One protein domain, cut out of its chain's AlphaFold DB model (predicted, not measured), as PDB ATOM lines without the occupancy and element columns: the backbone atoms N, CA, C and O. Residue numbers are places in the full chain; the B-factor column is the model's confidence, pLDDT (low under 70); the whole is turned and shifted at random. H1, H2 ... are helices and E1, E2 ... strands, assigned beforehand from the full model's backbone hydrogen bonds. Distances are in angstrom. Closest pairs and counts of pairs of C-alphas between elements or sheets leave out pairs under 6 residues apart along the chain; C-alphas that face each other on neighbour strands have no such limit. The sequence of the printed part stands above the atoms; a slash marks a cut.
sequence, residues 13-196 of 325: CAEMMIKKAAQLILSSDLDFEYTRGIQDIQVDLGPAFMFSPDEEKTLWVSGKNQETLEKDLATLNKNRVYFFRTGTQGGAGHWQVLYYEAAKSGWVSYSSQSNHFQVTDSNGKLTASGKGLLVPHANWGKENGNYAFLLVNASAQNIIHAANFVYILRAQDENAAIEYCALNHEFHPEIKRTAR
ATOM      1  N   CYS A  13     124.743  99.725 100.981       87.06
ATOM      2  CA  CYS A  13     123.288  99.855 100.849       87.06
ATOM      3  C   CYS A  13     122.717 100.933 101.784       87.06
ATOM      4  O   CYS A  13     121.890 101.739 101.358       87.06
ATOM      5  N   ALA A  14     123.196 100.986 103.031       93.25
ATOM      6  CA  ALA A  14     122.756 101.963 104.025       93.25
ATOM      7  C   ALA A  14     122.998 103.408 103.560       93.25
ATOM      8  O   ALA A  14     122.066 104.211 103.521       93.25
ATOM      9  N   GLU A  15     124.209 103.720 103.099       96.19
ATOM     10  CA  GLU A  15     124.550 105.034 102.559       96.19
ATOM     11  C   GLU A  15     123.692 105.392 101.354       96.19
ATOM     12  O   GLU A  15     123.196 106.512 101.256       96.19
ATOM     13  N   MET A  16     123.486 104.451 100.430       93.94
ATOM     14  CA  MET A  16     122.707 104.715  99.222       93.94
ATOM     15  C   MET A  16     121.235 105.000  99.529       93.94
ATOM     16  O   MET A  16     120.641 105.871  98.887       93.94
ATOM     17  N   MET A  17     120.656 104.317 100.516       96.69
ATOM     18  CA  MET A  17     119.319 104.621 101.029       96.69
ATOM     19  C   MET A  17     119.253 106.019 101.638       96.69
ATOM     20  O   MET A  17     118.389 106.816 101.275       96.69
ATOM     21  N   ILE A  18     120.192 106.353 102.522       98.19
ATOM     22  CA  ILE A  18     120.211 107.645 103.212       98.19
ATOM     23  C   ILE A  18     120.430 108.790 102.213       98.19
ATOM     24  O   ILE A  18     119.708 109.784 102.261       98.19
ATOM     25  N   LYS A  19     121.336 108.625 101.235       96.75
ATOM     26  CA  LYS A  19     121.529 109.572 100.121       96.75
ATOM     27  C   LYS A  19     120.229 109.787  99.343       96.75
ATOM     28  O   LYS A  19     119.874 110.925  99.054       96.75
ATOM     29  N   LYS A  20     119.479 108.720  99.045       96.44
ATOM     30  CA  LYS A  20     118.185 108.820  98.351       96.44
ATOM     31  C   LYS A  20     117.147 109.590  99.175       96.44
ATOM     32  O   LYS A  20     116.457 110.444  98.622       96.44
ATOM     33  N   ALA A  21     117.050 109.323 100.476       97.19
ATOM     34  CA  ALA A  21     116.154 110.054 101.369       97.19
ATOM     35  C   ALA A  21     116.542 111.543 101.473       97.19
ATOM     36  O   ALA A  21     115.686 112.414 101.320       97.19
ATOM     37  N   ALA A  22     117.835 111.845 101.628       96.00
ATOM     38  CA  ALA A  22     118.355 113.211 101.669       96.00
ATOM     39  C   ALA A  22     118.095 113.985 100.366       96.00
ATOM     40  O   ALA A  22     117.687 115.144 100.408       96.00
ATOM     41  N   GLN A  23     118.235 113.338  99.208       94.19
ATOM     42  CA  GLN A  23     117.894 113.946  97.920       94.19
ATOM     43  C   GLN A  23     116.416 114.341  97.846       94.19
ATOM     44  O   GLN A  23     116.095 115.426  97.367       94.19
ATOM     45  N   LEU A  24     115.520 113.459  98.298       92.62
ATOM     46  CA  LEU A  24     114.074 113.653  98.182       92.62
ATOM     47  C   LEU A  24     113.522 114.655  99.205       92.62
ATOM     48  O   LEU A  24     112.618 115.417  98.869       92.62
ATOM     49  N   ILE A  25     114.058 114.668 100.428       92.75
ATOM     50  CA  ILE A  25     113.530 115.476 101.539       92.75
ATOM     51  C   ILE A  25     114.348 116.748 101.768       92.75
ATOM     52  O   ILE A  25     113.780 117.823 101.936       92.75
ATOM     53  N   LEU A  26     115.678 116.650 101.747       91.81
ATOM     54  CA  LEU A  26     116.583 117.760 102.067       91.81
ATOM     55  C   LEU A  26     117.086 118.501 100.825       91.81
ATOM     56  O   LEU A  26     117.768 119.512 100.960       91.81
ATOM     57  N   SER A  27     116.782 118.002  99.621       91.12
ATOM     58  CA  SER A  27     117.351 118.510  98.363       91.12
ATOM     59  C   SER A  27     118.887 118.595  98.412       91.12
ATOM     60  O   SER A  27     119.489 119.532  97.891       91.12
ATOM     61  N   SER A  28     119.527 117.614  99.055       88.19
ATOM     62  CA  SER A  28     120.979 117.561  99.236       88.19
ATOM     63  C   SER A  28     121.512 116.194  98.843       88.19
ATOM     64  O   SER A  28     120.952 115.168  99.227       88.19
ATOM     65  N   ASP A  29     122.634 116.191  98.131       91.75
ATOM     66  CA  ASP A  29     123.483 115.011  98.035       91.75
ATOM     67  C   ASP A  29     124.342 114.926  99.305       91.75
ATOM     68  O   ASP A  29     124.756 115.955  99.852       91.75
ATOM     69  N   LEU A  30     124.561 113.704  99.794       92.75
ATOM     70  CA  LEU A  30     125.451 113.424 100.920       92.75
ATOM     71  C   LEU A  30     126.668 112.657 100.421       92.75
ATOM     72  O   LEU A  30     126.534 111.738  99.603       92.75
ATOM     73  N   ASP A  31     127.833 112.988 100.956       94.06
ATOM     74  CA  ASP A  31     129.050 112.223 100.751       94.06
ATOM     75  C   ASP A  31     129.658 111.787 102.081       94.06
ATOM     76  O   ASP A  31     129.826 112.601 102.981       94.06
ATOM     77  N   PHE A  32     129.931 110.490 102.213       93.94
ATOM     78  CA  PHE A  32     130.436 109.890 103.446       93.94
ATOM     79  C   PHE A  32     131.948 109.734 103.299       93.94
ATOM     80  O   PHE A  32     132.418 108.777 102.679       93.94
ATOM     81  N   GLU A  33     132.715 110.685 103.834       91.88
ATOM     82  CA  GLU A  33     134.174 110.654 103.735       91.88
ATOM     83  C   GLU A  33     134.778 109.704 104.774       91.88
ATOM     84  O   GLU A  33     135.160 110.100 105.873       91.88
ATOM     85  N   TYR A  34     134.895 108.427 104.418       87.75
ATOM     86  CA  TYR A  34     135.557 107.442 105.270       87.75
ATOM     87  C   TYR A  34     137.083 107.452 105.122       87.75
ATOM     88  O   TYR A  34     137.634 107.533 104.020       87.75
ATOM     89  N   THR A  35     137.783 107.274 106.242       81.69
ATOM     90  CA  THR A  35     139.218 106.951 106.270       81.69
ATOM     91  C   THR A  35     139.450 105.434 106.271       81.69
ATOM     92  O   THR A  35     138.510 104.646 106.300       81.69
ATOM     93  N   ARG A  36     140.710 104.973 106.201       70.75
ATOM     94  CA  ARG A  36     141.027 103.529 106.248       70.75
ATOM     95  C   ARG A  36     140.570 102.903 107.574       70.75
ATOM     96  O   ARG A  36     140.642 103.565 108.602       70.75
ATOM     97  N   GLY A  37     140.214 101.615 107.542       74.25
ATOM     98  CA  GLY A  37     139.894 100.825 108.740       74.25
ATOM     99  C   GLY A  37     138.407 100.731 109.087       74.25
ATOM    100  O   GLY A  37     138.089 100.495 110.243       74.25
ATOM    101  N   ILE A  38     137.511 100.922 108.114       85.50
ATOM    102  CA  ILE A  38     136.064 100.858 108.353       85.50
ATOM    103  C   ILE A  38     135.490  99.443 108.290       85.50
ATOM    104  O   ILE A  38     135.993  98.576 107.571       85.50
ATOM    105  N   GLN A  39     134.373  99.250 108.988       81.94
ATOM    106  CA  GLN A  39     133.580  98.029 108.934       81.94
ATOM    107  C   GLN A  39     132.720  97.979 107.655       81.94
ATOM    108  O   GLN A  39     131.700  98.667 107.530       81.94
ATOM    109  N   ASP A  40     133.114  97.140 106.693       86.94
ATOM    110  CA  ASP A  40     132.356  96.877 105.457       86.94
ATOM    111  C   ASP A  40     131.323  95.753 105.661       86.94
ATOM    112  O   ASP A  40     131.407  94.667 105.084       86.94
ATOM    113  N   ILE A  41     130.369  96.007 106.559       83.50
ATOM    114  CA  ILE A  41     129.281  95.091 106.919       83.50
ATOM    115  C   ILE A  41     127.916  95.675 106.543       83.50
ATOM    116  O   ILE A  41     127.774  96.886 106.335       83.50
ATOM    117  N   GLN A  42     126.900  94.813 106.461       82.44
ATOM    118  CA  GLN A  42     125.511  95.259 106.391       82.44
ATOM    119  C   GLN A  42     125.133  95.947 107.710       82.44
ATOM    120  O   GLN A  42     125.463  95.450 108.782       82.44
ATOM    121  N   VAL A  43     124.426  97.074 107.621       86.94
ATOM    122  CA  VAL A  43     124.010  97.866 108.783       86.94
ATOM    123  C   VAL A  43     122.504  97.736 108.998       86.94
ATOM    124  O   VAL A  43     121.725  97.980 108.072       86.94
ATOM    125  N   ASP A  44     122.095  97.389 110.218       88.50
ATOM    126  CA  ASP A  44     120.712  97.545 110.676       88.50
ATOM    127  C   ASP A  44     120.504  99.000 111.127       88.50
ATOM    128  O   ASP A  44     121.201  99.489 112.011       88.50
ATOM    129  N   LEU A  45     119.563  99.711 110.502       93.50
ATOM    130  CA  LEU A  45     119.265 101.108 110.834       93.50
ATOM    131  C   LEU A  45     118.346 101.261 112.055       93.50
ATOM    132  O   LEU A  45     118.103 102.385 112.481       93.50
ATOM    133  N   GLY A  46     117.823 100.168 112.619       88.69
ATOM    134  CA  GLY A  46     116.883 100.196 113.743       88.69
ATOM    135  C   GLY A  46     117.321 101.086 114.913       88.69
ATOM    136  O   GLY A  46     116.552 101.978 115.284       88.69
ATOM    137  N   PRO A  47     118.543 100.922 115.457       88.75
ATOM    138  CA  PRO A  47     119.020 101.733 116.578       88.75
ATOM    139  C   PRO A  47     119.097 103.236 116.274       88.75
ATOM    140  O   PRO A  47     118.861 104.048 117.167       88.75
ATOM    141  N   ALA A  48     119.329 103.627 115.014       89.94
ATOM    142  CA  ALA A  48     119.353 105.035 114.611       89.94
ATOM    143  C   ALA A  48     118.001 105.738 114.824       89.94
ATOM    144  O   ALA A  48     117.949 106.954 114.990       89.94
ATOM    145  N   PHE A  49     116.900 104.982 114.839       89.25
ATOM    146  CA  PHE A  49     115.544 105.513 114.984       89.25
ATOM    147  C   PHE A  49     114.984 105.391 116.405       89.25
ATOM    148  O   PHE A  49     113.818 105.717 116.632       89.25
ATOM    149  N   MET A  50     115.795 104.965 117.378       77.50
ATOM    150  CA  MET A  50     115.395 104.904 118.789       77.50
ATOM    151  C   MET A  50     114.955 106.271 119.331       77.50
ATOM    152  O   MET A  50     113.994 106.344 120.091       77.50
ATOM    153  N   PHE A  51     115.609 107.348 118.887       77.88
ATOM    154  CA  PHE A  51     115.313 108.727 119.294       77.88
ATOM    155  C   PHE A  51     114.238 109.409 118.430       77.88
ATOM    156  O   PHE A  51     113.870 110.552 118.694       77.88
ATOM    157  N   SER A  52     113.723 108.723 117.403       75.25
ATOM    158  CA  SER A  52     112.606 109.231 116.602       75.25
ATOM    159  C   SER A  52     111.346 109.334 117.469       75.25
ATOM    160  O   SER A  52     111.068 108.384 118.213       75.25
ATOM    161  N   PRO A  53     110.524 110.392 117.316       71.81
ATOM    162  CA  PRO A  53     109.203 110.460 117.935       71.81
ATOM    163  C   PRO A  53     108.342 109.253 117.554       71.81
ATOM    164  O   PRO A  53     108.489 108.688 116.462       71.81
ATOM    165  N   ASP A  54     107.438 108.853 118.444       70.25
ATOM    166  CA  ASP A  54     106.582 107.684 118.235       70.25
ATOM    167  C   ASP A  54     105.590 107.898 117.090       70.25
ATOM    168  O   ASP A  54     105.318 106.972 116.332       70.25
ATOM    169  N   GLU A  55     105.141 109.133 116.871       85.12
ATOM    170  CA  GLU A  55     104.251 109.507 115.767       85.12
ATOM    171  C   GLU A  55     104.915 109.353 114.390       85.12
ATOM    172  O   GLU A  55     104.234 109.307 113.362       85.12
ATOM    173  N   GLU A  56     106.247 109.277 114.352       82.81
ATOM    174  CA  GLU A  56     107.019 109.035 113.135       82.81
ATOM    175  C   GLU A  56     107.297 107.546 112.891       82.81
ATOM    176  O   GLU A  56     107.853 107.215 111.841       82.81
ATOM    177  N   LYS A  57     106.900 106.650 113.807       86.81
ATOM    178  CA  LYS A  57     107.119 105.199 113.719       86.81
ATOM    179  C   LYS A  57     105.784 104.458 113.650       86.81
ATOM    180  O   LYS A  57     104.995 104.461 114.589       86.81
ATOM    181  N   THR A  58     105.565 103.723 112.567       91.56
ATOM    182  CA  THR A  58     104.346 102.932 112.373       91.56
ATOM    183  C   THR A  58     104.696 101.480 112.113       91.56
ATOM    184  O   THR A  58     105.480 101.171 111.219       91.56
ATOM    185  N   LEU A  59     104.074 100.571 112.864       92.88
ATOM    186  CA  LEU A  59     104.206  99.137 112.646       92.88
ATOM    187  C   LEU A  59     102.964  98.584 111.941       92.88
ATOM    188  O   LEU A  59     101.856  98.662 112.474       92.88
ATOM    189  N   TRP A  60     103.159  97.977 110.776       96.19
ATOM    190  CA  TRP A  60     102.111  97.295 110.023       96.19
ATOM    191  C   TRP A  60     102.238  95.779 110.119       96.19
ATOM    192  O   TRP A  60     103.330  95.213 110.090       96.19
ATOM    193  N   VAL A  61     101.083  95.118 110.182       96.75
ATOM    194  CA  VAL A  61     100.947  93.654 110.287       96.75
ATOM    195  C   VAL A  61     100.077  93.088 109.156       96.75
ATOM    196  O   VAL A  61      99.384  92.087 109.311       96.75
ATOM    197  N   SER A  62     100.081  93.766 108.009       94.62
ATOM    198  CA  SER A  62      99.127  93.576 106.912       94.62
ATOM    199  C   SER A  62      99.648  92.780 105.718       94.62
ATOM    200  O   SER A  62      98.881  92.525 104.792       94.62
ATOM    201  N   GLY A  63     100.909  92.343 105.710       96.12
ATOM    202  CA  GLY A  63     101.497  91.659 104.552       96.12
ATOM    203  C   GLY A  63     101.085  90.192 104.381       96.12
ATOM    204  O   GLY A  63     101.644  89.498 103.532       96.12
ATOM    205  N   LYS A  64     100.111  89.699 105.158       96.38
ATOM    206  CA  LYS A  64      99.521  88.370 104.933       96.38
ATOM    207  C   LYS A  64      98.650  88.343 103.677       96.38
ATOM    208  O   LYS A  64      98.670  87.354 102.952       96.38
ATOM    209  N   ASN A  65      97.911  89.424 103.419       95.62
ATOM    210  CA  ASN A  65      96.975  89.531 102.301       95.62
ATOM    211  C   ASN A  65      97.284  90.770 101.456       95.62
ATOM    212  O   ASN A  65      97.719  91.802 101.969       95.62
ATOM    213  N   GLN A  66      97.030  90.670 100.152       97.31
ATOM    214  CA  GLN A  66      97.311  91.747  99.207       97.31
ATOM    215  C   GLN A  66      96.496  93.005  99.539       97.31
ATOM    216  O   GLN A  66      97.055  94.092  99.658       97.31
ATOM    217  N   GLU A  67      95.189  92.860  99.739       97.62
ATOM    218  CA  GLU A  67      94.252  93.971  99.918       97.62
ATOM    219  C   GLU A  67      94.538  94.767 101.195       97.62
ATOM    220  O   GLU A  67      94.385  95.989 101.215       97.62
ATOM    221  N   THR A  68      94.970  94.092 102.264       97.62
ATOM    222  CA  THR A  68      95.314  94.756 103.526       97.62
ATOM    223  C   THR A  68      96.587  95.581 103.393       97.62
ATOM    224  O   THR A  68      96.614  96.711 103.872       97.62
ATOM    225  N   LEU A  69      97.608  95.075 102.691       98.25
ATOM    226  CA  LEU A  69      98.821  95.849 102.419       98.25
ATOM    227  C   LEU A  69      98.545  97.031 101.474       98.25
ATOM    228  O   LEU A  69      99.050  98.127 101.699       98.25
ATOM    229  N   GLU A  70      97.718  96.844 100.442       98.19
ATOM    230  CA  GLU A  70      97.289  97.942  99.561       98.19
ATOM    231  C   GLU A  70      96.560  99.040 100.339       98.19
ATOM    232  O   GLU A  70      96.807 100.227 100.115       98.19
ATOM    233  N   LYS A  71      95.688  98.655 101.279       97.62
ATOM    234  CA  LYS A  71      94.976  99.600 102.141       97.62
ATOM    235  C   LYS A  71      95.940 100.386 103.026       97.62
ATOM    236  O   LYS A  71      95.811 101.606 103.089       97.62
ATOM    237  N   ASP A  72      96.914  99.726 103.647       98.19
ATOM    238  CA  ASP A  72      97.934 100.394 104.459       98.19
ATOM    239  C   ASP A  72      98.774 101.368 103.620       98.19
ATOM    240  O   ASP A  72      98.910 102.538 103.982       98.19
ATOM    241  N   LEU A  73      99.244 100.950 102.440       98.19
ATOM    242  CA  LEU A  73      99.977 101.812 101.503       98.19
ATOM    243  C   LEU A  73      99.157 103.027 101.042       98.19
ATOM    244  O   LEU A  73      99.721 104.098 100.807       98.19
ATOM    245  N   ALA A  74      97.836 102.888 100.918       96.81
ATOM    246  CA  ALA A  74      96.946 103.987 100.559       96.81
ATOM    247  C   ALA A  74      96.786 105.035 101.678       96.81
ATOM    248  O   ALA A  74      96.429 106.173 101.377       96.81
ATOM    249  N   THR A  75      97.071 104.687 102.941       97.19
ATOM    250  CA  THR A  75      97.029 105.642 104.068       97.19
ATOM    251  C   THR A  75      98.220 106.602 104.096       97.19
ATOM    252  O   THR A  75      98.157 107.649 104.741       97.19
ATOM    253  N   LEU A  76      99.310 106.266 103.401       96.56
ATOM    254  CA  LEU A  76     100.534 107.058 103.425       96.56
ATOM    255  C   LEU A  76     100.398 108.367 102.645       96.56
ATOM    256  O   LEU A  76      99.791 108.443 101.574       96.56
ATOM    257  N   ASN A  77     101.071 109.401 103.148       94.38
ATOM    258  CA  ASN A  77     101.187 110.666 102.440       94.38
ATOM    259  C   ASN A  77     102.211 110.530 101.303       94.38
ATOM    260  O   ASN A  77     103.399 110.344 101.556       94.38
ATOM    261  N   LYS A  78     101.758 110.687 100.056       93.88
ATOM    262  CA  LYS A  78     102.586 110.560  98.843       93.88
ATOM    263  C   LYS A  78     103.747 111.565  98.759       93.88
ATOM    264  O   LYS A  78     104.689 111.328  98.016       93.88
ATOM    265  N   ASN A  79     103.711 112.659  99.518       90.94
ATOM    266  CA  ASN A  79     104.799 113.643  99.574       90.94
ATOM    267  C   ASN A  79     105.847 113.321 100.650       90.94
ATOM    268  O   ASN A  79     106.816 114.062 100.800       90.94
ATOM    269  N   ARG A  80     105.644 112.255 101.434       93.75
ATOM    270  CA  ARG A  80     106.597 111.794 102.445       93.75
ATOM    271  C   ARG A  80     107.449 110.647 101.916       93.75
ATOM    272  O   ARG A  80     107.099 109.951 100.963       93.75
ATOM    273  N   VAL A  81     108.580 110.466 102.580       98.00
ATOM    274  CA  VAL A  81     109.523 109.373 102.366       98.00
ATOM    275  C   VAL A  81     109.647 108.620 103.681       98.00
ATOM    276  O   VAL A  81     109.595 109.233 104.745       98.00
ATOM    277  N   TYR A  82     109.808 107.304 103.615       98.56
ATOM    278  CA  TYR A  82     109.889 106.448 104.792       98.56
ATOM    279  C   TYR A  82     111.102 105.528 104.692       98.56
ATOM    280  O   TYR A  82     111.354 104.943 103.638       98.56
ATOM    281  N   PHE A  83     111.826 105.350 105.792       98.50
ATOM    282  CA  PHE A  83     112.645 104.161 105.980       98.50
ATOM    283  C   PHE A  83     111.705 103.002 106.309       98.50
ATOM    284  O   PHE A  83     110.874 103.093 107.208       98.50
ATOM    285  N   PHE A  84     111.794 101.930 105.538       98.44
ATOM    286  CA  PHE A  84     110.862 100.814 105.549       98.44
ATOM    287  C   PHE A  84     111.631  99.523 105.811       98.44
ATOM    288  O   PHE A  84     112.456  99.103 104.998       98.44
ATOM    289  N   ARG A  85     111.374  98.887 106.951       97.50
ATOM    290  CA  ARG A  85     111.935  97.583 107.305       97.50
ATOM    291  C   ARG A  85     110.951  96.482 106.942       97.50
ATOM    292  O   ARG A  85     109.788  96.539 107.335       97.50
ATOM    293  N   THR A  86     111.442  95.451 106.268       94.81
ATOM    294  CA  THR A  86     110.735  94.192 106.009       94.81
ATOM    295  C   THR A  86     111.432  93.058 106.761       94.81
ATOM    296  O   THR A  86     112.645  93.102 106.953       94.81
ATOM    297  N   GLY A  87     110.686  92.047 107.207       91.12
ATOM    298  CA  GLY A  87     111.246  90.870 107.882       91.12
ATOM    299  C   GLY A  87     110.490  90.504 109.153       91.12
ATOM    300  O   GLY A  87     109.338  90.902 109.339       91.12
ATOM    301  N   THR A  88     111.138  89.735 110.026       88.75
ATOM    302  CA  THR A  88     110.543  89.285 111.289       88.75
ATOM    303  C   THR A  88     110.969  90.151 112.473       88.75
ATOM    304  O   THR A  88     112.008  90.822 112.450       88.75
ATOM    305  N   GLN A  89     110.146  90.159 113.519       73.88
ATOM    306  CA  GLN A  89     110.493  90.698 114.832       73.88
ATOM    307  C   GLN A  89     111.534  89.800 115.507       73.88
ATOM    308  O   GLN A  89     111.394  88.576 115.491       73.88
ATOM    309  N   GLY A  90     112.580  90.393 116.086       74.62
ATOM    310  CA  GLY A  90     113.670  89.655 116.743       74.62
ATOM    311  C   GLY A  90     114.544  88.807 115.805       74.62
ATOM    312  O   GLY A  90     115.375  88.041 116.282       74.62
ATOM    313  N   GLY A  91     114.358  88.922 114.486       81.38
ATOM    314  CA  GLY A  91     115.135  88.216 113.468       81.38
ATOM    315  C   GLY A  91     115.681  89.154 112.393       81.38
ATOM    316  O   GLY A  91     115.675  90.379 112.550       81.38
ATOM    317  N   ALA A  92     116.138  88.570 111.284       80.38
ATOM    318  CA  ALA A  92     116.692  89.323 110.164       80.38
ATOM    319  C   ALA A  92     115.673  90.328 109.602       80.38
ATOM    320  O   ALA A  92     114.504  90.006 109.365       80.38
ATOM    321  N   GLY A  93     116.147  91.551 109.377       83.38
ATOM    322  CA  GLY A  93     115.391  92.623 108.752       83.38
ATOM    323  C   GLY A  93     116.157  93.209 107.584       83.38
ATOM    324  O   GLY A  93     117.384  93.280 107.602       83.38
ATOM    325  N   HIS A  94     115.423  93.654 106.575       91.38
ATOM    326  CA  HIS A  94     115.979  94.392 105.454       91.38
ATOM    327  C   HIS A  94     115.396  95.797 105.438       91.38
ATOM    328  O   HIS A  94     114.176  95.964 105.469       91.38
ATOM    329  N   TRP A  95     116.264  96.805 105.408       95.69
ATOM    330  CA  TRP A  95     115.866  98.203 105.286       95.69
ATOM    331  C   TRP A  95     115.875  98.635 103.822       95.69
ATOM    332  O   TRP A  95     116.742  98.244 103.041       95.69
ATOM    333  N   GLN A  96     114.903  99.466 103.469       96.94
ATOM    334  CA  GLN A  96     114.775 100.136 102.178       96.94
ATOM    335  C   GLN A  96     114.132 101.513 102.365       96.94
ATOM    336  O   GLN A  96     113.532 101.797 103.397       96.94
ATOM    337  N   VAL A  97     114.226 102.375 101.358       98.44
ATOM    338  CA  VAL A  97     113.478 103.634 101.288       98.44
ATOM    339  C   VAL A  97     112.190 103.404 100.513       98.44
ATOM    340  O   VAL A  97     112.232 102.938  99.375       98.44
ATOM    341  N   LEU A  98     111.060 103.773 101.108       98.75
ATOM    342  CA  LEU A  98     109.749 103.797 100.475       98.75
ATOM    343  C   LEU A  98     109.371 105.247 100.150       98.75
ATOM    344  O   LEU A  98     109.276 106.090 101.041       98.75
ATOM    345  N   TYR A  99     109.156 105.547  98.871       98.56
ATOM    346  CA  TYR A  99     108.729 106.871  98.406       98.56
ATOM    347  C   TYR A  99     107.764 106.749  97.232       98.56
ATOM    348  O   TYR A  99     107.808 105.768  96.488       98.56
ATOM    349  N   TYR A 100     106.882 107.731  97.058       97.62
ATOM    350  CA  TYR A 100     106.009 107.784  95.892       97.62
ATOM    351  C   TYR A 100     106.738 108.485  94.744       97.62
ATOM    352  O   TYR A 100     107.165 109.633  94.868       97.62
ATOM    353  N   GLU A 101     106.901 107.801  93.614       93.12
ATOM    354  CA  GLU A 101     107.510 108.381  92.420       93.12
ATOM    355  C   GLU A 101     106.398 108.845  91.478       93.12
ATOM    356  O   GLU A 101     105.773 108.030  90.799       93.12
ATOM    357  N   ALA A 102     106.158 110.161  91.426       83.69
ATOM    358  CA  ALA A 102     105.091 110.753  90.612       83.69
ATOM    359  C   ALA A 102     105.172 110.334  89.133       83.69
ATOM    360  O   ALA A 102     104.154 110.003  88.539       83.69
ATOM    361  N   ALA A 103     106.386 110.230  88.582       81.31
ATOM    362  CA  ALA A 103     106.640 109.758  87.217       81.31
ATOM    363  C   ALA A 103     106.141 108.324  86.937       81.31
ATOM    364  O   ALA A 103     105.908 107.953  85.790       81.31
ATOM    365  N   LYS A 104     105.999 107.492  87.975       83.94
ATOM    366  CA  LYS A 104     105.482 106.116  87.882       83.94
ATOM    367  C   LYS A 104     104.075 105.974  88.454       83.94
ATOM    368  O   LYS A 104     103.525 104.872  88.444       83.94
ATOM    369  N   SER A 105     103.523 107.061  88.993       92.25
ATOM    370  CA  SER A 105     102.268 107.093  89.739       92.25
ATOM    371  C   SER A 105     102.171 106.005  90.815       92.25
ATOM    372  O   SER A 105     101.086 105.489  91.077       92.25
ATOM    373  N   GLY A 106     103.283 105.658  91.471       94.44
ATOM    374  CA  GLY A 106     103.328 104.513  92.377       94.44
ATOM    375  C   GLY A 106     104.384 104.608  93.469       94.44
ATOM    376  O   GLY A 106     105.370 105.337  93.351       94.44
ATOM    377  N   TRP A 107     104.180 103.836  94.536       98.31
ATOM    378  CA  TRP A 107     105.176 103.628  95.581       98.31
ATOM    379  C   TRP A 107     106.360 102.829  95.037       98.31
ATOM    380  O   TRP A 107     106.182 101.884  94.269       98.31
ATOM    381  N   VAL A 108     107.570 103.185  95.455       97.94
ATOM    382  CA  VAL A 108     108.830 102.555  95.053       97.94
ATOM    383  C   VAL A 108     109.619 102.188  96.299       97.94
ATOM    384  O   VAL A 108     109.795 103.017  97.187       97.94
ATOM    385  N   SER A 109     110.114 100.952  96.330       97.88
ATOM    386  CA  SER A 109     111.095 100.473  97.300       97.88
ATOM    387  C   SER A 109     112.491 100.608  96.698       97.88
ATOM    388  O   SER A 109     112.732 100.155  95.576       97.88
ATOM    389  N   TYR A 110     113.413 101.240  97.418       97.12
ATOM    390  CA  TYR A 110     114.802 101.426  97.005       97.12
ATOM    391  C   TYR A 110     115.749 101.012  98.128       97.12
ATOM    392  O   TYR A 110     115.791 101.653  99.172       97.12
ATOM    393  N   SER A 111     116.526  99.954  97.907       84.12
ATOM    394  CA  SER A 111     117.552  99.483  98.850       84.12
ATOM    395  C   SER A 111     118.955  99.896  98.406       84.12
ATOM    396  O   SER A 111     119.808 100.237  99.215       84.12
ATOM    397  N   SER A 112     119.206  99.861  97.100       82.81
ATOM    398  CA  SER A 112     120.474 100.251  96.483       82.81
ATOM    399  C   SER A 112     120.257 100.549  94.996       82.81
ATOM    400  O   SER A 112     119.156 100.376  94.471       82.81
ATOM    401  N   GLN A 113     121.312 100.959  94.286       76.06
ATOM    402  CA  GLN A 113     121.246 101.175  92.832       76.06
ATOM    403  C   GLN A 113     120.862  99.913  92.053       76.06
ATOM    404  O   GLN A 113     120.237 100.012  91.003       76.06
ATOM    405  N   SER A 114     121.249  98.737  92.548       80.88
ATOM    406  CA  SER A 114     120.982  97.448  91.906       80.88
ATOM    407  C   SER A 114     119.738  96.746  92.453       80.88
ATOM    408  O   SER A 114     119.282  95.778  91.849       80.88
ATOM    409  N   ASN A 115     119.176  97.221  93.569       82.19
ATOM    410  CA  ASN A 115     117.994  96.645  94.195       82.19
ATOM    411  C   ASN A 115     116.954  97.726  94.507       82.19
ATOM    412  O   ASN A 115     116.966  98.364  95.566       82.19
ATOM    413  N   HIS A 116     116.041  97.914  93.559       92.12
ATOM    414  CA  HIS A 116     114.875  98.771  93.703       92.12
ATOM    415  C   HIS A 116     113.732  98.274  92.813       92.12
ATOM    416  O   HIS A 116     113.959  97.774  91.708       92.12
ATOM    417  N   PHE A 117     112.490  98.448  93.248       92.69
ATOM    418  CA  PHE A 117     111.319  98.015  92.491       92.69
ATOM    419  C   PHE A 117     110.099  98.884  92.785       92.69
ATOM    420  O   PHE A 117     109.958  99.468  93.859       92.69
ATOM    421  N   GLN A 118     109.200  98.968  91.809       96.06
ATOM    422  CA  GLN A 118     107.911  99.626  91.983       96.06
ATOM    423  C   GLN A 118     106.979  98.709  92.781       96.06
ATOM    424  O   GLN A 118     106.751  97.568  92.386       96.06
ATOM    425  N   VAL A 119     106.456  99.204  93.899       97.69
ATOM    426  CA  VAL A 119     105.566  98.488  94.820       97.69
ATOM    427  C   VAL A 119     104.123  98.551  94.331       97.69
ATOM    428  O   VAL A 119     103.475  97.509  94.249       97.69
ATOM    429  N   THR A 120     103.633  99.740  93.960       98.00
ATOM    430  CA  THR A 120     102.254  99.919  93.477       98.00
ATOM    431  C   THR A 120     102.189 100.475  92.064       98.00
ATOM    432  O   THR A 120     103.056 101.247  91.654       98.00
ATOM    433  N   ASP A 121     101.143 100.115  91.331       94.81
ATOM    434  CA  ASP A 121     100.773 100.741  90.064       94.81
ATOM    435  C   ASP A 121     100.008 102.067  90.269       94.81
ATOM    436  O   ASP A 121      99.830 102.539  91.398       94.81
ATOM    437  N   SER A 122      99.540 102.657  89.163       94.62
ATOM    438  CA  SER A 122      98.778 103.912  89.139       94.62
ATOM    439  C   SER A 122      97.439 103.852  89.875       94.62
ATOM    440  O   SER A 122      96.927 104.889  90.288       94.62
ATOM    441  N   ASN A 123      96.871 102.657  90.054       94.81
ATOM    442  CA  ASN A 123      95.606 102.441  90.755       94.81
ATOM    443  C   ASN A 123      95.825 102.148  92.248       94.81
ATOM    444  O   ASN A 123      94.875 101.832  92.964       94.81
ATOM    445  N   GLY A 124      97.074 102.224  92.725       92.44
ATOM    446  CA  GLY A 124      97.438 101.888  94.098       92.44
ATOM    447  C   GLY A 124      97.417 100.386  94.384       92.44
ATOM    448  O   GLY A 124      97.378 100.000  95.549       92.44
ATOM    449  N   LYS A 125      97.435  99.535  93.349       97.94
ATOM    450  CA  LYS A 125      97.453  98.073  93.479       97.94
ATOM    451  C   LYS A 125      98.872  97.534  93.449       97.94
ATOM    452  O   LYS A 125      99.742  98.124  92.809       97.94
ATOM    453  N   LEU A 126      99.130  96.425  94.147       97.19
ATOM    454  CA  LEU A 126     100.472  95.836  94.172       97.19
ATOM    455  C   LEU A 126     100.875  95.345  92.779       97.19
ATOM    456  O   LEU A 126     100.171  94.555  92.145       97.19
ATOM    457  N   THR A 127     102.066  95.747  92.340       97.88
ATOM    458  CA  THR A 127     102.705  95.170  91.151       97.88
ATOM    459  C   THR A 127     103.144  93.725  91.427       97.88
ATOM    460  O   THR A 127     103.146  93.267  92.570       97.88
ATOM    461  N   ALA A 128     103.604  93.005  90.400       95.88
ATOM    462  CA  ALA A 128     104.213  91.684  90.587       95.88
ATOM    463  C   ALA A 128     105.374  91.701  91.604       95.88
ATOM    464  O   ALA A 128     105.452  90.818  92.453       95.88
ATOM    465  N   SER A 129     106.236  92.724  91.567       94.69
ATOM    466  CA  SER A 129     107.316  92.884  92.549       94.69
ATOM    467  C   SER A 129     106.794  93.311  93.921       94.69
ATOM    468  O   SER A 129     107.281  92.817  94.931       94.69
ATOM    469  N   GLY A 130     105.768  94.167  93.972       95.81
ATOM    470  CA  GLY A 130     105.102  94.558  95.216       95.81
ATOM    471  C   GLY A 130     104.496  93.368  95.963       95.81
ATOM    472  O   GLY A 130     104.614  93.289  97.182       95.81
ATOM    473  N   LYS A 131     103.940  92.387  95.239       96.56
ATOM    474  CA  LYS A 131     103.458  91.122  95.825       96.56
ATOM    475  C   LYS A 131     104.573  90.293  96.465       96.56
ATOM    476  O   LYS A 131     104.280  89.499  97.349       96.56
ATOM    477  N   GLY A 132     105.833  90.508  96.083       95.25
ATOM    478  CA  GLY A 132     106.994  89.898  96.736       95.25
ATOM    479  C   GLY A 132     107.202  90.343  98.189       95.25
ATOM    480  O   GLY A 132     107.947  89.693  98.912       95.25
ATOM    481  N   LEU A 133     106.537  91.416  98.636       96.19
ATOM    482  CA  LEU A 133     106.508  91.821 100.045       96.19
ATOM    483  C   LEU A 133     105.544  90.977 100.890       96.19
ATOM    484  O   LEU A 133     105.617  91.015 102.117       96.19
ATOM    485  N   LEU A 134     104.620  90.251 100.256       96.56
ATOM    486  CA  LEU A 134     103.636  89.442 100.962       96.56
ATOM    487  C   LEU A 134     104.269  88.149 101.478       96.56
ATOM    488  O   LEU A 134     105.049  87.498 100.784       96.56
ATOM    489  N   VAL A 135     103.859  87.734 102.675       95.62
ATOM    490  CA  VAL A 135     104.231  86.439 103.261       95.62
ATOM    491  C   VAL A 135     102.948  85.745 103.730       95.62
ATOM    492  O   VAL A 135     102.599  85.808 104.912       95.62
ATOM    493  N   PRO A 136     102.196  85.117 102.805       95.56
ATOM    494  CA  PRO A 136     100.830  84.658 103.072       95.56
ATOM    495  C   PRO A 136     100.752  83.462 104.030       95.56
ATOM    496  O   PRO A 136      99.734  83.249 104.690       95.56
ATOM    497  N   HIS A 137     101.834  82.691 104.134       96.00
ATOM    498  CA  HIS A 137     101.887  81.440 104.897       96.00
ATOM    499  C   HIS A 137     102.616  81.571 106.244       96.00
ATOM    500  O   HIS A 137     102.987  80.560 106.834       96.00
ATOM    501  N   ALA A 138     102.818  82.796 106.738       94.06
ATOM    502  CA  ALA A 138     103.413  83.062 108.046       94.06
ATOM    503  C   ALA A 138     102.507  83.944 108.918       94.06
ATOM    504  O   ALA A 138     101.550  84.563 108.437       94.06
ATOM    505  N   ASN A 139     102.811  83.994 110.214       96.25
ATOM    506  CA  ASN A 139     102.121  84.868 111.156       96.25
ATOM    507  C   ASN A 139     102.654  86.300 111.061       96.25
ATOM    508  O   ASN A 139     103.852  86.527 110.880       96.25
ATOM    509  N   TRP A 140     101.735  87.255 111.201       97.44
ATOM    510  CA  TRP A 140     102.010  88.688 111.213       97.44
ATOM    511  C   TRP A 140     101.581  89.262 112.556       97.44
ATOM    512  O   TRP A 140     100.500  88.935 113.045       97.44
ATOM    513  N   GLY A 141     102.417  90.095 113.169       90.81
ATOM    514  CA  GLY A 141     102.187  90.504 114.550       90.81
ATOM    515  C   GLY A 141     103.350  91.263 115.174       90.81
ATOM    516  O   GLY A 141     104.352  91.556 114.527       90.81
ATOM    517  N   LYS A 142     103.187  91.598 116.456       91.38
ATOM    518  CA  LYS A 142     104.165  92.378 117.233       91.38
ATOM    519  C   LYS A 142     105.148  91.511 118.023       91.38
ATOM    520  O   LYS A 142     106.164  92.017 118.477       91.38
ATOM    521  N   GLU A 143     104.836  90.232 118.204       92.19
ATOM    522  CA  GLU A 143     105.665  89.305 118.982       92.19
ATOM    523  C   GLU A 143     106.853  88.781 118.166       92.19
ATOM    524  O   GLU A 143     106.791  88.730 116.933       92.19
ATOM    525  N   ASN A 144     107.910  88.348 118.860       88.38
ATOM    526  CA  ASN A 144     109.108  87.771 118.250       88.38
ATOM    527  C   ASN A 144     108.772  86.614 117.297       88.38
ATOM    528  O   ASN A 144     107.927  85.771 117.583       88.38
ATOM    529  N   GLY A 145     109.462  86.572 116.158       85.75
ATOM    530  CA  GLY A 145     109.257  85.577 115.107       85.75
ATOM    531  C   GLY A 145     108.136  85.913 114.118       85.75
ATOM    532  O   GLY A 145     108.136  85.368 113.015       85.75
ATOM    533  N   ASN A 146     107.228  86.841 114.442       89.44
ATOM    534  CA  ASN A 146     106.211  87.285 113.489       89.44
ATOM    535  C   ASN A 146     106.793  88.214 112.427       89.44
ATOM    536  O   ASN A 146     107.692  89.009 112.705       89.44
ATOM    537  N   TYR A 147     106.219  88.172 111.226       95.62
ATOM    538  CA  TYR A 147     106.469  89.179 110.202       95.62
ATOM    539  C   TYR A 147     105.783  90.498 110.553       95.62
ATOM    540  O   TYR A 147     104.662  90.535 111.068       95.62
ATOM    541  N   ALA A 148     106.460  91.594 110.241       90.50
ATOM    542  CA  ALA A 148     105.891  92.926 110.306       90.50
ATOM    543  C   ALA A 148     106.632  93.855 109.346       90.50
ATOM    544  O   ALA A 148     107.768  93.591 108.944       90.50
ATOM    545  N   PHE A 149     106.000  94.978 109.031       97.06
ATOM    546  CA  PHE A 149     106.698  96.104 108.441       97.06
ATOM    547  C   PHE A 149     106.847  97.219 109.464       97.06
ATOM    548  O   PHE A 149     105.867  97.590 110.106       97.06
ATOM    549  N   LEU A 150     108.049  97.776 109.590       96.25
ATOM    550  CA  LEU A 150     108.270  98.997 110.363       96.25
ATOM    551  C   LEU A 150     108.519 100.148 109.394       96.25
ATOM    552  O   LEU A 150     109.425 100.080 108.566       96.25
ATOM    553  N   LEU A 151     107.712 101.194 109.502       96.81
ATOM    554  CA  LEU A 151     107.886 102.448 108.787       96.81
ATOM    555  C   LEU A 151     108.397 103.487 109.770       96.81
ATOM    556  O   LEU A 151     107.800 103.679 110.825       96.81
ATOM    557  N   VAL A 152     109.454 104.189 109.388       95.88
ATOM    558  CA  VAL A 152     109.950 105.372 110.086       95.88
ATOM    559  C   VAL A 152     109.938 106.531 109.100       95.88
ATOM    560  O   VAL A 152     110.487 106.413 108.004       95.88
ATOM    561  N   ASN A 153     109.293 107.645 109.443       94.44
ATOM    562  CA  ASN A 153     109.287 108.839 108.600       94.44
ATOM    563  C   ASN A 153     110.732 109.298 108.358       94.44
ATOM    564  O   ASN A 153     111.491 109.492 109.306       94.44
ATOM    565  N   ALA A 154     111.119 109.514 107.104       97.88
ATOM    566  CA  ALA A 154     112.427 110.067 106.762       97.88
ATOM    567  C   ALA A 154     112.408 111.597 106.926       97.88
ATOM    568  O   ALA A 154     112.643 112.348 105.981       97.88
ATOM    569  N   SER A 155     112.076 112.061 108.133       92.12
ATOM    570  CA  SER A 155     112.194 113.462 108.525       92.12
ATOM    571  C   SER A 155     113.655 113.911 108.455       92.12
ATOM    572  O   SER A 155     114.574 113.089 108.432       92.12
ATOM    573  N   ALA A 156     113.893 115.225 108.433       93.94
ATOM    574  CA  ALA A 156     115.256 115.753 108.429       93.94
ATOM    575  C   ALA A 156     116.093 115.178 109.584       93.94
ATOM    576  O   ALA A 156     117.226 114.752 109.366       93.94
ATOM    577  N   GLN A 157     115.489 115.079 110.771       92.38
ATOM    578  CA  GLN A 157     116.131 114.542 111.963       92.38
ATOM    579  C   GLN A 157     116.452 113.046 111.832       92.38
ATOM    580  O   GLN A 157     117.574 112.636 112.116       92.38
ATOM    581  N   ASN A 158     115.523 112.233 111.323       92.94
ATOM    582  CA  ASN A 158     115.771 110.802 111.122       92.94
ATOM    583  C   ASN A 158     116.797 110.523 110.015       92.94
ATOM    584  O   ASN A 158     117.553 109.558 110.113       92.94
ATOM    585  N   ILE A 159     116.879 111.372 108.985       98.38
ATOM    586  CA  ILE A 159     117.947 111.290 107.978       98.38
ATOM    587  C   ILE A 159     119.308 111.594 108.620       98.38
ATOM    588  O   ILE A 159     120.275 110.887 108.338       98.38
ATOM    589  N   ILE A 160     119.386 112.607 109.490       95.50
ATOM    590  CA  ILE A 160     120.610 112.950 110.231       95.50
ATOM    591  C   ILE A 160     121.024 111.803 111.156       95.50
ATOM    592  O   ILE A 160     122.174 111.372 111.095       95.50
ATOM    593  N   HIS A 161     120.100 111.261 111.955       91.19
ATOM    594  CA  HIS A 161     120.394 110.134 112.839       91.19
ATOM    595  C   HIS A 161     120.866 108.905 112.062       91.19
ATOM    596  O   HIS A 161     121.898 108.341 112.406       91.19
ATOM    597  N   ALA A 162     120.190 108.527 110.972       98.44
ATOM    598  CA  ALA A 162     120.624 107.403 110.143       98.44
ATOM    599  C   ALA A 162     122.021 107.632 109.541       98.44
ATOM    600  O   ALA A 162     122.854 106.728 109.558       98.44
ATOM    601  N   ALA A 163     122.302 108.838 109.034       98.31
ATOM    602  CA  ALA A 163     123.604 109.181 108.467       98.31
ATOM    603  C   ALA A 163     124.722 109.121 109.518       98.31
ATOM    604  O   ALA A 163     125.753 108.488 109.290       98.31
ATOM    605  N   ASN A 164     124.500 109.736 110.679       95.00
ATOM    606  CA  ASN A 164     125.458 109.752 111.778       95.00
ATOM    607  C   ASN A 164     125.698 108.351 112.333       95.00
ATOM    608  O   ASN A 164     126.845 107.963 112.524       95.00
ATOM    609  N   PHE A 165     124.627 107.582 112.535       97.12
ATOM    610  CA  PHE A 165     124.712 106.219 113.032       97.12
ATOM    611  C   PHE A 165     125.564 105.351 112.107       97.12
ATOM    612  O   PHE A 165     126.525 104.741 112.562       97.12
ATOM    613  N   VAL A 166     125.274 105.347 110.799       97.44
ATOM    614  CA  VAL A 166     126.053 104.572 109.820       97.44
ATOM    615  C   VAL A 166     127.512 105.021 109.805       97.44
ATOM    616  O   VAL A 166     128.405 104.176 109.833       97.44
ATOM    617  N   TYR A 167     127.766 106.333 109.799       96.88
ATOM    618  CA  TYR A 167     129.129 106.849 109.758       96.88
ATOM    619  C   TYR A 167     129.945 106.416 110.986       96.88
ATOM    620  O   TYR A 167     131.044 105.877 110.837       96.88
ATOM    621  N   ILE A 168     129.400 106.613 112.192       94.06
ATOM    622  CA  ILE A 168     130.084 106.273 113.443       94.06
ATOM    623  C   ILE A 168     130.219 104.760 113.599       94.06
ATOM    624  O   ILE A 168     131.309 104.304 113.918       94.06
ATOM    625  N   LEU A 169     129.178 103.978 113.292       94.12
ATOM    626  CA  LEU A 169     129.223 102.514 113.359       94.12
ATOM    627  C   LEU A 169     130.359 101.954 112.502       94.12
ATOM    628  O   LEU A 169     131.112 101.088 112.938       94.12
ATOM    629  N   ARG A 170     130.503 102.461 111.272       92.56
ATOM    630  CA  ARG A 170     131.565 102.005 110.371       92.56
ATOM    631  C   ARG A 170     132.953 102.408 110.834       92.56
ATOM    632  O   ARG A 170     133.887 101.643 110.611       92.56
ATOM    633  N   ALA A 171     133.095 103.601 111.402       91.75
ATOM    634  CA  ALA A 171     134.377 104.131 111.854       91.75
ATOM    635  C   ALA A 171     134.794 103.612 113.243       91.75
ATOM    636  O   ALA A 171     135.980 103.640 113.565       91.75
ATOM    637  N   GLN A 172     133.831 103.183 114.058       89.88
ATOM    638  CA  GLN A 172     133.996 102.787 115.454       89.88
ATOM    639  C   GLN A 172     133.186 101.505 115.717       89.88
ATOM    640  O   GLN A 172     133.565 100.441 115.226       89.88
ATOM    641  N   ASP A 173     132.085 101.603 116.464       89.31
ATOM    642  CA  ASP A 173     131.182 100.511 116.819       89.31
ATOM    643  C   ASP A 173     129.747 101.018 117.073       89.31
ATOM    644  O   ASP A 173     129.451 102.213 116.974       89.31
ATOM    645  N   GLU A 174     128.834 100.088 117.358       85.44
ATOM    646  CA  GLU A 174     127.405 100.364 117.519       85.44
ATOM    647  C   GLU A 174     127.086 101.209 118.755       85.44
ATOM    648  O   GLU A 174     126.249 102.108 118.674       85.44
ATOM    649  N   ASN A 175     127.776 100.988 119.878       84.19
ATOM    650  CA  ASN A 175     127.526 101.737 121.109       84.19
ATOM    651  C   ASN A 175     127.909 103.207 120.921       84.19
ATOM    652  O   ASN A 175     127.112 104.096 121.222       84.19
ATOM    653  N   ALA A 176     129.078 103.460 120.322       85.12
ATOM    654  CA  ALA A 176     129.511 104.810 119.978       85.12
ATOM    655  C   ALA A 176     128.520 105.504 119.027       85.12
ATOM    656  O   ALA A 176     128.244 106.698 119.163       85.12
ATOM    657  N   ALA A 177     127.946 104.766 118.072       84.38
ATOM    658  CA  ALA A 177     126.973 105.303 117.124       84.38
ATOM    659  C   ALA A 177     125.647 105.697 117.794       84.38
ATOM    660  O   ALA A 177     125.082 106.747 117.468       84.38
ATOM    661  N   ILE A 178     125.168 104.885 118.741       80.00
ATOM    662  CA  ILE A 178     123.974 105.169 119.548       80.00
ATOM    663  C   ILE A 178     124.204 106.406 120.421       80.00
ATOM    664  O   ILE A 178     123.397 107.336 120.378       80.00
ATOM    665  N   GLU A 179     125.306 106.444 121.173       77.31
ATOM    666  CA  GLU A 179     125.658 107.577 122.039       77.31
ATOM    667  C   GLU A 179     125.798 108.876 121.239       77.31
ATOM    668  O   GLU A 179     125.261 109.917 121.627       77.31
ATOM    669  N   TYR A 180     126.445 108.817 120.070       84.50
ATOM    670  CA  TYR A 180     126.576 109.976 119.193       84.50
ATOM    671  C   TYR A 180     125.206 110.495 118.746       84.50
ATOM    672  O   TYR A 180     124.966 111.702 118.768       84.50
ATOM    673  N   CYS A 181     124.294 109.598 118.362       77.31
ATOM    674  CA  CYS A 181     122.948 109.964 117.922       77.31
ATOM    675  C   CYS A 181     122.072 110.517 119.055       77.31
ATOM    676  O   CYS A 181     121.203 111.337 118.774       77.31
ATOM    677  N   ALA A 182     122.316 110.128 120.311       71.06
ATOM    678  CA  ALA A 182     121.631 110.685 121.478       71.06
ATOM    679  C   ALA A 182     121.999 112.157 121.738       71.06
ATOM    680  O   ALA A 182     121.171 112.925 122.222       71.06
ATOM    681  N   LEU A 183     123.245 112.540 121.434       76.56
ATOM    682  CA  LEU A 183     123.809 113.851 121.776       76.56
ATOM    683  C   LEU A 183     123.853 114.840 120.605       76.56
ATOM    684  O   LEU A 183     124.002 116.040 120.831       76.56
ATOM    685  N   ASN A 184     123.762 114.364 119.359       77.75
ATOM    686  CA  ASN A 184     123.975 115.190 118.172       77.75
ATOM    687  C   ASN A 184     122.745 115.225 117.263       77.75
ATOM    688  O   ASN A 184     122.216 114.191 116.850       77.75
ATOM    689  N   HIS A 185     122.360 116.441 116.871       84.56
ATOM    690  CA  HIS A 185     121.216 116.701 115.990       84.56
ATOM    691  C   HIS A 185     121.602 117.247 114.612       84.56
ATOM    692  O   HIS A 185     120.730 117.503 113.788       84.56
ATOM    693  N   GLU A 186     122.896 117.397 114.336       92.19
ATOM    694  CA  GLU A 186     123.424 117.812 113.035       92.19
ATOM    695  C   GLU A 186     124.204 116.672 112.376       92.19
ATOM    696  O   GLU A 186     124.635 115.731 113.045       92.19
ATOM    697  N   PHE A 187     124.393 116.743 111.055       95.31
ATOM    698  CA  PHE A 187     125.250 115.790 110.350       95.31
ATOM    699  C   PHE A 187     126.679 115.845 110.890       95.31
ATOM    700  O   PHE A 187     127.230 116.928 111.090       95.31
ATOM    701  N   HIS A 188     127.296 114.677 111.062       96.31
ATOM    702  CA  HIS A 188     128.707 114.570 111.400       96.31
ATOM    703  C   HIS A 188     129.557 115.363 110.380       96.31
ATOM    704  O   HIS A 188     129.282 115.276 109.181       96.31
ATOM    705  N   PRO A 189     130.603 116.109 110.798       93.44
ATOM    706  CA  PRO A 189     131.359 117.008 109.912       93.44
ATOM    707  C   PRO A 189     131.982 116.350 108.670       93.44
ATOM    708  O   PRO A 189     132.213 117.010 107.654       93.44
ATOM    709  N   GLU A 190     132.263 115.051 108.741       94.31
ATOM    710  CA  GLU A 190     132.801 114.257 107.623       94.31
ATOM    711  C   GLU A 190     131.736 113.691 106.676       94.31
ATOM    712  O   GLU A 190     132.058 113.053 105.676       94.31
ATOM    713  N   ILE A 191     130.462 113.976 106.939       95.75
ATOM    714  CA  ILE A 191     129.374 113.743 105.996       95.75
ATOM    715  C   ILE A 191     129.137 115.055 105.248       95.75
ATOM    716  O   ILE A 191     128.419 115.947 105.713       95.75
ATOM    717  N   LYS A 192     129.779 115.213 104.087       94.94
ATOM    718  CA  LYS A 192     129.674 116.447 103.304       94.94
ATOM    719  C   LYS A 192     128.298 116.550 102.665       94.94
ATOM    720  O   LYS A 192     127.743 115.574 102.161       94.94
ATOM    721  N   ARG A 193     127.762 117.767 102.667       93.62
ATOM    722  CA  ARG A 193     126.486 118.099 102.037       93.62
ATOM    723  C   ARG A 193     126.719 118.997 100.845       93.62
ATOM    724  O   ARG A 193     127.325 120.057 100.983       93.62
ATOM    725  N   THR A 194     126.147 118.609  99.716       91.19
ATOM    726  CA  THR A 194     126.128 119.441  98.517       91.19
ATOM    727  C   THR A 194     124.680 119.726  98.163       91.19
ATOM    728  O   THR A 194     123.917 118.815  97.829       91.19
ATOM    729  N   ALA A 195     124.288 120.997  98.265       85.88
ATOM    730  CA  ALA A 195     122.945 121.427  97.905       85.88
ATOM    731  C   ALA A 195     122.690 121.146  96.421       85.88
ATOM    732  O   ALA A 195     123.501 121.500  95.561       85.88
ATOM    733  N   ARG A 196     121.548 120.534  96.107       74.06
ATOM    734  CA  ARG A 196     121.083 120.428  94.727       74.06
ATOM    735  C   ARG A 196     120.268 121.655  94.373       74.06
ATOM    736  O   ARG A 196     119.262 121.955  95.012       74.06
TER     737      ARG A 196
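This is residues 13 to 196 of the 325 residues of an uncharacterized protein of Legionella pneumophila (UniProt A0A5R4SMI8). A strongly twisted sheet of six strands stands in the middle, with H1 packed on it and the pair E1 and E8 beyond H1; H5 and H6 fold against each other at that same end. H3 and H4 lie toward the opposite end. The printed part has 184 residues with six named helices and eight named strands, in the order H1 E1 H2 E2 H3 E3 E4 E5 E6 H4 E7 H5 H6 E8, class mixed. The large sheet runs E2 E7 E3 E4 E5 E6, antiparallel throughout, and E1 and E8 are antiparallel too. The whole is compact, with a radius of gyration of the C-alphas of 16.4 A and spans of 46 by 38 by 30 A.

H1, residues 13 to 25, begins at C-alpha 13 (123.288, 99.855, 100.849) and is 18.4 A long. E1 is residues 28 to 32, H2 46 to 49, E2 57 to 60 and H3 66 to 75. E3, residues 81 to 88, is 22.0 A long, and E4, residues 93 to 101, 24.0 A. E5 is 106 to 110, E6 116 to 118 and H4 130 to 133. E7, residues 147 to 153, is 19.9 A long. H5, residues 156 to 171, is 22.6 A long and begins at C-alpha 156 (115.256, 115.753, 108.429). H6 is 174 to 183; E8, 191 to 195, ends at C-alpha 195 (122.945, 121.427, 97.905).

E3 to E6 form a meander, each strand the antiparallel neighbour of the one before; N 84 and O 96 are 2.8 A apart, N 97 and O 110 2.8 A, N 109 and O 117 2.9 A. Between the antiparallel neighbours E3 and E7, N 85 and O 150 are within hydrogen-bond range at 2.8 A, and between the antiparallel neighbours E2 and E7, N 58 and O 151 are within hydrogen-bond range at 2.8 A. E2, H3 and E3 form a split strand-helix-strand unit, with E7 between its two strands, and its crossover is right-handed. H1 is on one face of the sheet, making two layers, at a height over the sheet of 8.8 A. The hub, H5, touches H1 at Ile 18 and Ile 159, C-alphas 6.4 A apart, at a shallow tilt of 23 degrees, opposite ways. H5 and H6 are a helical hairpin. In E1 and E8, N 31 and O 192 are 2.9 A apart. H1, H3, H5 and H6 have every O i to N i+4 pair within hydrogen-bond range; H2 and H4 are too short for one.

The C-alphas of Arg 36 and Glu 67, the two farthest apart, are 48.2 A apart. The printed part has no cut. The long links are E1 to H2, E6 to H4 and H4 to E7. No printed residue is under 70 in pLDDT.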